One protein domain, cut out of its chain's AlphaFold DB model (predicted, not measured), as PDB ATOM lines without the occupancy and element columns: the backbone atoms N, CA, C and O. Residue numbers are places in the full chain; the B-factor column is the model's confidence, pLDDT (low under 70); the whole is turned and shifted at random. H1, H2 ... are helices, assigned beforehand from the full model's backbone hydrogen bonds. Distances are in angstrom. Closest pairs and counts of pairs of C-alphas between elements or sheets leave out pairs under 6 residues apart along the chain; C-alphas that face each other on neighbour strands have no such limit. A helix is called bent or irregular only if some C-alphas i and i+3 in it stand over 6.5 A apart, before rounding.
ATOM      1  N   PHE A  14      24.946  -8.012  42.422       62.56
ATOM      2  CA  PHE A  14      24.793  -6.661  41.888       62.56
ATOM      3  C   PHE A  14      24.026  -6.709  40.571       62.56
ATOM      4  O   PHE A  14      24.504  -7.272  39.583       62.56
ATOM      5  N   ASP A  15      22.832  -6.127  40.584       78.62
ATOM      6  CA  ASP A  15      21.974  -6.028  39.417       78.62
ATOM      7  C   ASP A  15      22.341  -4.813  38.548       78.62
ATOM      8  O   ASP A  15      22.883  -3.803  39.002       78.62
ATOM      9  N   VAL A  16      22.064  -4.919  37.254       81.94
ATOM     10  CA  VAL A  16      22.291  -3.832  36.297       81.94
ATOM     11  C   VAL A  16      21.399  -2.639  36.617       81.94
ATOM     12  O   VAL A  16      21.848  -1.498  36.478       81.94
ATOM     13  N   GLU A  17      20.160  -2.882  37.045       85.31
ATOM     14  CA  GLU A  17      19.230  -1.805  37.384       85.31
ATOM     15  C   GLU A  17      19.676  -1.058  38.642       85.31
ATOM     16  O   GLU A  17      19.687   0.174  38.637       85.31
ATOM     17  N   THR A  18      20.184  -1.761  39.660       86.12
ATOM     18  CA  THR A  18      20.681  -1.096  40.874       86.12
ATOM     19  C   THR A  18      21.864  -0.176  40.580       86.12
ATOM     20  O   THR A  18      21.891   0.942  41.090       86.12
ATOM     21  N   LEU A  19      22.790  -0.574  39.696       86.12
ATOM     22  CA  LEU A  19      23.879   0.312  39.271       86.12
ATOM     23  C   LEU A  19      23.368   1.526  38.484       86.12
ATOM     24  O   LEU A  19      23.891   2.627  38.645       86.12
ATOM     25  N   LYS A  20      22.371   1.354  37.608       90.06
ATOM     26  CA  LYS A  20      21.798   2.484  36.857       90.06
ATOM     27  C   LYS A  20      21.175   3.512  37.795       90.06
ATOM     28  O   LYS A  20      21.340   4.707  37.562       90.06
ATOM     29  N   GLU A  21      20.459   3.057  38.817       89.44
ATOM     30  CA  GLU A  21      19.885   3.926  39.847       89.44
ATOM     31  C   GLU A  21      20.973   4.680  40.608       89.44
ATOM     32  O   GLU A  21      20.884   5.896  40.758       89.44
ATOM     33  N   ASP A  22      22.035   3.985  41.014       88.81
ATOM     34  CA  ASP A  22      23.142   4.600  41.745       88.81
ATOM     35  C   ASP A  22      23.862   5.660  40.908       88.81
ATOM     36  O   ASP A  22      24.148   6.748  41.400       88.81
ATOM     37  N   LEU A  23      24.116   5.379  39.626       90.12
ATOM     38  CA  LEU A  23      24.747   6.336  38.713       90.12
ATOM     39  C   LEU A  23      23.881   7.582  38.486       90.12
ATOM     40  O   LEU A  23      24.422   8.675  38.339       90.12
ATOM     41  N   LYS A  24      22.550   7.431  38.471       90.62
ATOM     42  CA  LYS A  24      21.611   8.562  38.383       90.62
ATOM     43  C   LYS A  24      21.551   9.362  39.683       90.62
ATOM     44  O   LYS A  24      21.408  10.578  39.635       90.62
ATOM     45  N   ASN A  25      21.642   8.693  40.830       89.94
ATOM     46  CA  ASN A  25      21.565   9.344  42.135       89.94
ATOM     47  C   ASN A  25      22.907   9.943  42.597       89.94
ATOM     48  O   ASN A  25      22.922  10.825  43.448       89.94
ATOM     49  N   GLY A  26      24.031   9.504  42.025       88.25
ATOM     50  CA  GLY A  26      25.375   9.968  42.380       88.25
ATOM     51  C   GLY A  26      25.530  11.495  42.428       88.25
ATOM     52  O   GLY A  26      25.981  12.004  43.452       88.25
ATOM     53  N   PRO A  27      25.124  12.253  41.389       89.06
ATOM     54  CA  PRO A  27      25.159  13.714  41.431       89.06
ATOM     55  C   PRO A  27      24.310  14.281  42.563       89.06
ATOM     56  O   PRO A  27      24.805  15.078  43.347       89.06
ATOM     57  N   LYS A  28      23.063  13.822  42.699       86.81
ATOM     58  CA  LYS A  28      22.132  14.296  43.733       86.81
ATOM     59  C   LYS A  28      22.715  14.124  45.133       86.81
ATOM     60  O   LYS A  28      22.711  15.072  45.909       86.81
ATOM     61  N   HIS A  29      23.340  12.973  45.387       86.81
ATOM     62  CA  HIS A  29      24.074  12.704  46.620       86.81
ATOM     63  C   HIS A  29      25.213  13.709  46.869       86.81
ATOM     64  O   HIS A  29      25.365  14.177  47.991       86.81
ATOM     65  N   ILE A  30      26.001  14.057  45.843       84.94
ATOM     66  CA  ILE A  30      27.109  15.026  45.962       84.94
ATOM     67  C   ILE A  30      26.590  16.430  46.281       84.94
ATOM     68  O   ILE A  30      27.204  17.145  47.068       84.94
ATOM     69  N   PHE A  31      25.464  16.820  45.684       84.25
ATOM     70  CA  PHE A  31      24.846  18.121  45.928       84.25
ATOM     71  C   PHE A  31      24.004  18.165  47.222       84.25
ATOM     72  O   PHE A  31      23.490  19.223  47.568       84.25
ATOM     73  N   GLY A  32      23.903  17.057  47.967       79.50
ATOM     74  CA  GLY A  32      23.257  17.001  49.284       79.50
ATOM     75  C   GLY A  32      21.804  16.515  49.288       79.50
ATOM     76  O   GLY A  32      21.172  16.508  50.339       79.50
ATOM     77  N   ASP A  33      21.253  16.073  48.152       83.81
ATOM     78  CA  ASP A  33      19.952  15.392  48.131       83.81
ATOM     79  C   ASP A  33      20.130  13.894  48.414       83.81
ATOM     80  O   ASP A  33      20.597  13.106  47.582       83.81
ATOM     81  N   HIS A  34      19.742  13.498  49.625       85.12
ATOM     82  CA  HIS A  34      19.913  12.140  50.133       85.12
ATOM     83  C   HIS A  34      18.653  11.263  50.041       85.12
ATOM     84  O   HIS A  34      18.694  10.101  50.453       85.12
ATOM     85  N   LYS A  35      17.557  11.745  49.434       81.69
ATOM     86  CA  LYS A  35      16.251  11.047  49.405       81.69
ATOM     87  C   LYS A  35      16.306   9.645  48.802       81.69
ATOM     88  O   LYS A  35      15.702   8.715  49.328       81.69
ATOM     89  N   MET A  36      17.030   9.491  47.693       82.69
ATOM     90  CA  MET A  36      17.144   8.220  46.963       82.69
ATOM     91  C   MET A  36      18.446   7.468  47.267       82.69
ATOM     92  O   MET A  36      18.803   6.519  46.566       82.69
ATOM     93  N   CYS A  37      19.179   7.889  48.301       85.75
ATOM     94  CA  CYS A  37      20.417   7.232  48.677       85.75
ATOM     95  C   CYS A  37      20.168   5.881  49.360       85.75
ATOM     96  O   CYS A  37      19.280   5.737  50.205       85.75
ATOM     97  N   LYS A  38      21.001   4.892  49.018       84.69
ATOM     98  CA  LYS A  38      20.992   3.561  49.635       84.69
ATOM     99  C   LYS A  38      22.031   3.480  50.752       84.69
ATOM    100  O   LYS A  38      23.066   4.150  50.719       84.69
ATOM    101  N   ASP A  39      21.773   2.598  51.708       83.12
ATOM    102  CA  ASP A  39      22.496   2.559  52.984       83.12
ATOM    103  C   ASP A  39      23.962   2.096  52.844       83.12
ATOM    104  O   ASP A  39      24.798   2.388  53.693       83.12
ATOM    105  N   TYR A  40      24.320   1.408  51.751       82.50
ATOM    106  CA  TYR A  40      25.702   0.963  51.526       82.50
ATOM    107  C   TYR A  40      26.662   2.074  51.080       82.50
ATOM    108  O   TYR A  40      27.874   1.860  51.138       82.50
ATOM    109  N   TYR A  41      26.167   3.238  50.641       81.81
ATOM    110  CA  TYR A  41      27.024   4.369  50.247       81.81
ATOM    111  C   TYR A  41      26.692   5.694  50.934       81.81
ATOM    112  O   TYR A  41      27.553   6.568  50.976       81.81
ATOM    113  N   CYS A  42      25.498   5.854  51.502       83.56
ATOM    114  CA  CYS A  42      25.121   7.059  52.234       83.56
ATOM    115  C   CYS A  42      24.940   6.754  53.717       83.56
ATOM    116  O   CYS A  42      24.218   5.833  54.081       83.56
ATOM    117  N   LYS A  43      25.600   7.547  54.565       82.00
ATOM    118  CA  LYS A  43      25.546   7.433  56.033       82.00
ATOM    119  C   LYS A  43      24.793   8.591  56.694       82.00
ATOM    120  O   LYS A  43      24.766   8.665  57.913       82.00
ATOM    121  N   ILE A  44      24.272   9.511  55.885       78.38
ATOM    122  CA  ILE A  44      23.574  10.724  56.313       78.38
ATOM    123  C   ILE A  44      22.073  10.419  56.372       78.38
ATOM    124  O   ILE A  44      21.564   9.674  55.526       78.38
ATOM    125  N   ASP A  45      21.384  10.984  57.363       71.81
ATOM    126  CA  ASP A  45      19.942  10.821  57.546       71.81
ATOM    127  C   ASP A  45      19.154  11.436  56.379       71.81
ATOM    128  O   ASP A  45      19.409  12.552  55.933       71.81
ATOM    129  N   LYS A  46      18.157  10.700  55.875       70.69
ATOM    130  CA  LYS A  46      17.429  11.003  54.623       70.69
ATOM    131  C   LYS A  46      16.420  12.160  54.737       70.69
ATOM    132  O   LYS A  46      15.680  12.414  53.789       70.69
ATOM    133  N   ASN A  47      16.361  12.828  55.891       63.28
ATOM    134  CA  ASN A  47      15.289  13.760  56.249       63.28
ATOM    135  C   ASN A  47      15.597  15.230  55.916       63.28
ATOM    136  O   ASN A  47      14.686  16.052  55.962       63.28
ATOM    137  N   GLU A  48      16.833  15.571  55.543       61.69
ATOM    138  CA  GLU A  48      17.170  16.922  55.089       61.69
ATOM    139  C   GLU A  48      16.977  17.049  53.574       61.69
ATOM    140  O   GLU A  48      17.699  16.464  52.767       61.69
ATOM    141  N   SER A  49      15.966  17.821  53.171       60.84
ATOM    142  CA  SER A  49      15.791  18.224  51.779       60.84
ATOM    143  C   SER A  49      16.573  19.506  51.510       60.84
ATOM    144  O   SER A  49      16.177  20.577  51.970       60.84
ATOM    145  N   VAL A  50      17.644  19.409  50.727       68.62
ATOM    146  CA  VAL A  50      18.354  20.588  50.224       68.62
ATOM    147  C   VAL A  50      17.538  21.218  49.093       68.62
ATOM    148  O   VAL A  50      17.141  20.540  48.145       68.62
ATOM    149  N   SER A  51      17.261  22.519  49.204       70.62
ATOM    150  CA  SER A  51      16.717  23.313  48.099       70.62
ATOM    151  C   SER A  51      17.873  23.776  47.217       70.62
ATOM    152  O   SER A  51      18.764  24.486  47.682       70.62
ATOM    153  N   PHE A  52      17.879  23.351  45.955       74.00
ATOM    154  CA  PHE A  52      18.892  23.758  44.987       74.00
ATOM    155  C   PHE A  52      18.639  25.189  44.510       74.00
ATOM    156  O   PHE A  52      17.509  25.569  44.198       74.00
ATOM    157  N   SER A  53      19.699  25.992  44.412       79.69
ATOM    158  CA  SER A  53      19.629  27.272  43.711       79.69
ATOM    159  C   SER A  53      19.457  27.042  42.205       79.69
ATOM    160  O   SER A  53      19.841  25.996  41.670       79.69
ATOM    161  N   VAL A  54      18.930  28.043  41.494       77.81
ATOM    162  CA  VAL A  54      18.701  27.975  40.037       77.81
ATOM    163  C   VAL A  54      19.983  27.612  39.272       77.81
ATOM    164  O   VAL A  54      19.936  26.864  38.295       77.81
ATOM    165  N   ASP A  55      21.139  28.082  39.739       81.88
ATOM    166  CA  ASP A  55      22.428  27.780  39.116       81.88
ATOM    167  C   ASP A  55      22.880  26.340  39.376       81.88
ATOM    168  O   ASP A  55      23.344  25.666  38.452       81.88
ATOM    169  N   THR A  56      22.675  25.817  40.589       81.88
ATOM    170  CA  THR A  56      22.975  24.405  40.891       81.88
ATOM    171  C   THR A  56      22.082  23.441  40.111       81.88
ATOM    172  O   THR A  56      22.565  22.402  39.660       81.88
ATOM    173  N   GLN A  57      20.827  23.819  39.847       84.44
ATOM    174  CA  GLN A  57      19.900  23.036  39.027       84.44
ATOM    175  C   GLN A  57      20.415  22.885  37.583       84.44
ATOM    176  O   GLN A  57      20.477  21.777  37.055       84.44
ATOM    177  N   LYS A  58      20.876  23.981  36.964       87.06
ATOM    178  CA  LYS A  58      21.441  23.961  35.600       87.06
ATOM    179  C   LYS A  58      22.717  23.125  35.504       87.06
ATOM    180  O   LYS A  58      22.972  22.484  34.484       87.06
ATOM    181  N   VAL A  59      23.552  23.149  36.544       88.31
ATOM    182  CA  VAL A  59      24.759  22.312  36.603       88.31
ATOM    183  C   VAL A  59      24.377  20.838  36.719       88.31
ATOM    184  O   VAL A  59      24.926  20.019  35.983       88.31
ATOM    185  N   LEU A  60      23.412  20.507  37.579       87.81
ATOM    186  CA  LEU A  60      22.879  19.153  37.719       87.81
ATOM    187  C   LEU A  60      22.354  18.605  36.388       87.81
ATOM    188  O   LEU A  60      22.742  17.504  36.008       87.81
ATOM    189  N   GLU A  61      21.572  19.383  35.642       88.88
ATOM    190  CA  GLU A  61      21.058  18.978  34.324       88.88
ATOM    191  C   GLU A  61      22.186  18.634  33.339       88.88
ATOM    192  O   GLU A  61      22.162  17.580  32.697       88.88
ATOM    193  N   ARG A  62      23.236  19.464  33.270       91.12
ATOM    194  CA  ARG A  62      24.409  19.185  32.420       91.12
ATOM    195  C   ARG A  62      25.154  17.926  32.857       91.12
ATOM    196  O   ARG A  62      25.630  17.162  32.016       91.12
ATOM    197  N   VAL A  63      25.277  17.706  34.162       90.88
ATOM    198  CA  VAL A  63      25.917  16.505  34.713       90.88
ATOM    199  C   VAL A  63      25.084  15.261  34.391       90.88
ATOM    200  O   VAL A  63      25.641  14.246  33.966       90.88
ATOM    201  N   GLU A  64      23.759  15.341  34.515       90.25
ATOM    202  CA  GLU A  64      22.839  14.270  34.132       90.25
ATOM    203  C   GLU A  64      22.945  13.941  32.634       90.25
ATOM    204  O   GLU A  64      22.986  12.762  32.270       90.25
ATOM    205  N   ASP A  65      23.082  14.947  31.765       91.69
ATOM    206  CA  ASP A  65      23.295  14.752  30.327       91.69
ATOM    207  C   ASP A  65      24.579  13.979  30.015       91.69
ATOM    208  O   ASP A  65      24.563  13.033  29.218       91.69
ATOM    209  N   VAL A  66      25.683  14.319  30.685       90.88
ATOM    210  CA  VAL A  66      26.961  13.601  30.549       90.88
ATOM    211  C   VAL A  66      26.875  12.184  31.130       90.88
ATOM    212  O   VAL A  66      27.526  11.263  30.628       90.88
ATOM    213  N   LEU A  67      26.038  11.964  32.145       92.00
ATOM    214  CA  LEU A  67      25.840  10.650  32.764       92.00
ATOM    215  C   LEU A  67      24.952   9.708  31.951       92.00
ATOM    216  O   LEU A  67      25.159   8.495  32.021       92.00
ATOM    217  N   LYS A  68      24.011  10.203  31.138       91.31
ATOM    218  CA  LYS A  68      23.156   9.369  30.263       91.31
ATOM    219  C   LYS A  68      23.929   8.289  29.484       91.31
ATOM    220  O   LYS A  68      23.543   7.115  29.564       91.31
ATOM    221  N   PRO A  69      25.020   8.596  28.749       89.69
ATOM    222  CA  PRO A  69      25.790   7.572  28.043       89.69
ATOM    223  C   PRO A  69      26.486   6.581  28.985       89.69
ATOM    224  O   PRO A  69      26.629   5.412  28.615       89.69
ATOM    225  N   LEU A  70      26.886   7.009  30.186       88.62
ATOM    226  CA  LEU A  70      27.481   6.144  31.207       88.62
ATOM    227  C   LEU A  70      26.441   5.157  31.760       88.62
ATOM    228  O   LEU A  70      26.682   3.951  31.772       88.62
ATOM    229  N   VAL A  71      25.252   5.653  32.115       89.69
ATOM    230  CA  VAL A  71      24.106   4.850  32.574       89.69
ATOM    231  C   VAL A  71      23.699   3.835  31.504       89.69
ATOM    232  O   VAL A  71      23.474   2.663  31.809       89.69
ATOM    233  N   ARG A  72      23.692   4.230  30.222       87.50
ATOM    234  CA  ARG A  72      23.437   3.305  29.102       87.50
ATOM    235  C   ARG A  72      24.475   2.178  29.026       87.50
ATOM    236  O   ARG A  72      24.148   1.070  28.608       87.50
ATOM    237  N   LYS A  73      25.718   2.447  29.436       85.88
ATOM    238  CA  LYS A  73      26.819   1.474  29.487       85.88
ATOM    239  C   LYS A  73      26.932   0.735  30.827       85.88
ATOM    240  O   LYS A  73      27.817  -0.106  30.951       85.88
ATOM    241  N   ALA A  74      26.022   0.933  31.785       84.69
ATOM    242  CA  ALA A  74      26.006   0.204  33.061       84.69
ATOM    243  C   ALA A  74      26.146  -1.333  32.931       84.69
ATOM    244  O   ALA A  74      26.957  -1.905  33.663       84.69
ATOM    245  N   PRO A  75      25.499  -2.023  31.960       79.69
ATOM    246  CA  PRO A  75      25.716  -3.463  31.770       79.69
ATOM    247  C   PRO A  75      27.178  -3.817  31.443       79.69
ATOM    248  O   PRO A  75      27.692  -4.857  31.863       79.69
ATOM    249  N   GLN A  76      27.866  -2.955  30.686       75.81
ATOM    250  CA  GLN A  76      29.274  -3.128  30.313       75.81
ATOM    251  C   GLN A  76      30.206  -2.830  31.493       75.81
ATOM    252  O   GLN A  76      31.207  -3.521  31.664       75.81
ATOM    253  N   LEU A  77      29.848  -1.857  32.335       77.62
ATOM    254  CA  LEU A  77      30.606  -1.496  33.536       77.62
ATOM    255  C   LEU A  77      30.613  -2.632  34.563       77.62
ATOM    256  O   LEU A  77      31.689  -3.033  35.005       77.62
ATOM    257  N   ILE A  78      29.452  -3.231  34.864       75.75
ATOM    258  CA  ILE A  78      29.368  -4.394  35.774       75.75
ATOM    259  C   ILE A  78      30.173  -5.575  35.235       75.75
ATOM    260  O   ILE A  78      30.802  -6.319  35.984       75.75
ATOM    261  N   THR A  79      30.156  -5.765  33.917       65.56
ATOM    262  CA  THR A  79      30.859  -6.881  33.276       65.56
ATOM    263  C   THR A  79      32.342  -6.602  33.023       65.56
ATOM    264  O   THR A  79      33.039  -7.515  32.576       65.56
ATOM    265  N   ASN A  80      32.823  -5.386  33.327       64.94
ATOM    266  CA  ASN A  80      34.136  -4.863  32.942       64.94
ATOM    267  C   ASN A  80      34.476  -5.205  31.479       64.94
ATOM    268  O   ASN A  80      35.558  -5.704  31.156       64.94
ATOM    269  N   TYR A  81      33.488  -5.036  30.600       65.31
ATOM    270  CA  TYR A  81      33.605  -5.361  29.190       65.31
ATOM    271  C   TYR A  81      33.954  -4.103  28.403       65.31
ATOM    272  O   TYR A  81      33.173  -3.155  28.337       65.31
ATOM    273  N   ILE A  82      35.127  -4.107  27.777       64.88
ATOM    274  CA  ILE A  82      35.569  -3.009  26.918       64.88
ATOM    275  C   ILE A  82      34.816  -3.118  25.588       64.88
ATOM    276  O   ILE A  82      34.780  -4.190  24.980       64.88
TER     277      ILE A  82
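AT A GLANCE: This is residues 14 to 82 of the 191 residues of an uncharacterized protein of Schizaphis graminum (UniProt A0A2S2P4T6). Two long helices, H1 and H2, lie side by side and run opposite ways as a helical hairpin, with a wide loop, residues 31 to 53, between them. The short helix H3 follows H2 and packs on the first residues of H1. The printed part has 69 residues with three named helices, in the order H1, H2, H3, and no named strand; the class is all helix. It is flat and only just loose, close to compact, with a radius of gyration of the C-alphas of 13.3 A and spans of 38 by 26 by 13 A.

HOW THE PARTS SIT: H1, residues 16 to 30, touches H2, residues 54 to 72, at a shallow tilt of 22 degrees, opposite ways. Their closest C-alphas, those of Lys 20 and Val 71, are 5.4 A apart. H1 touches H3, residues 74 to 78, with residues 16 to 20 alone; the closest C-alphas, those of Val 16 and Pro 75, are 5.7 A apart. H2 and H3 meet only through their link, which is tight. Every O i to N i+4 pair is within hydrogen-bond range in H3, against 9 of 11 in H1 and 13 of 15 in H2.

IN THESE COORDINATES: H1 begins at C-alpha 16 (22.291, -3.832, 36.297) and is 21.7 A long; it is only just irregular, with C-alphas 24 and 27 7.0 A apart. H2 begins at C-alpha 54 (18.701, 27.975, 40.037) and is 27.4 A long; it has a kink of 36 degrees near residue 66 and is only just irregular, with C-alphas 66 and 69 6.6 A apart. H3 ends at C-alpha 78 (29.368, -4.394, 35.774).

THE WHOLE: The two C-alphas farthest apart, those of Asn 47 and Ile 82, are 39.4 A apart. The printed part has no cut. The link from H1 to H2 is long, with 23 residues. The mean pLDDT of the printed part is 81.8; residue 14, residues 47 to 50 and residues 79 to 82 are under 70.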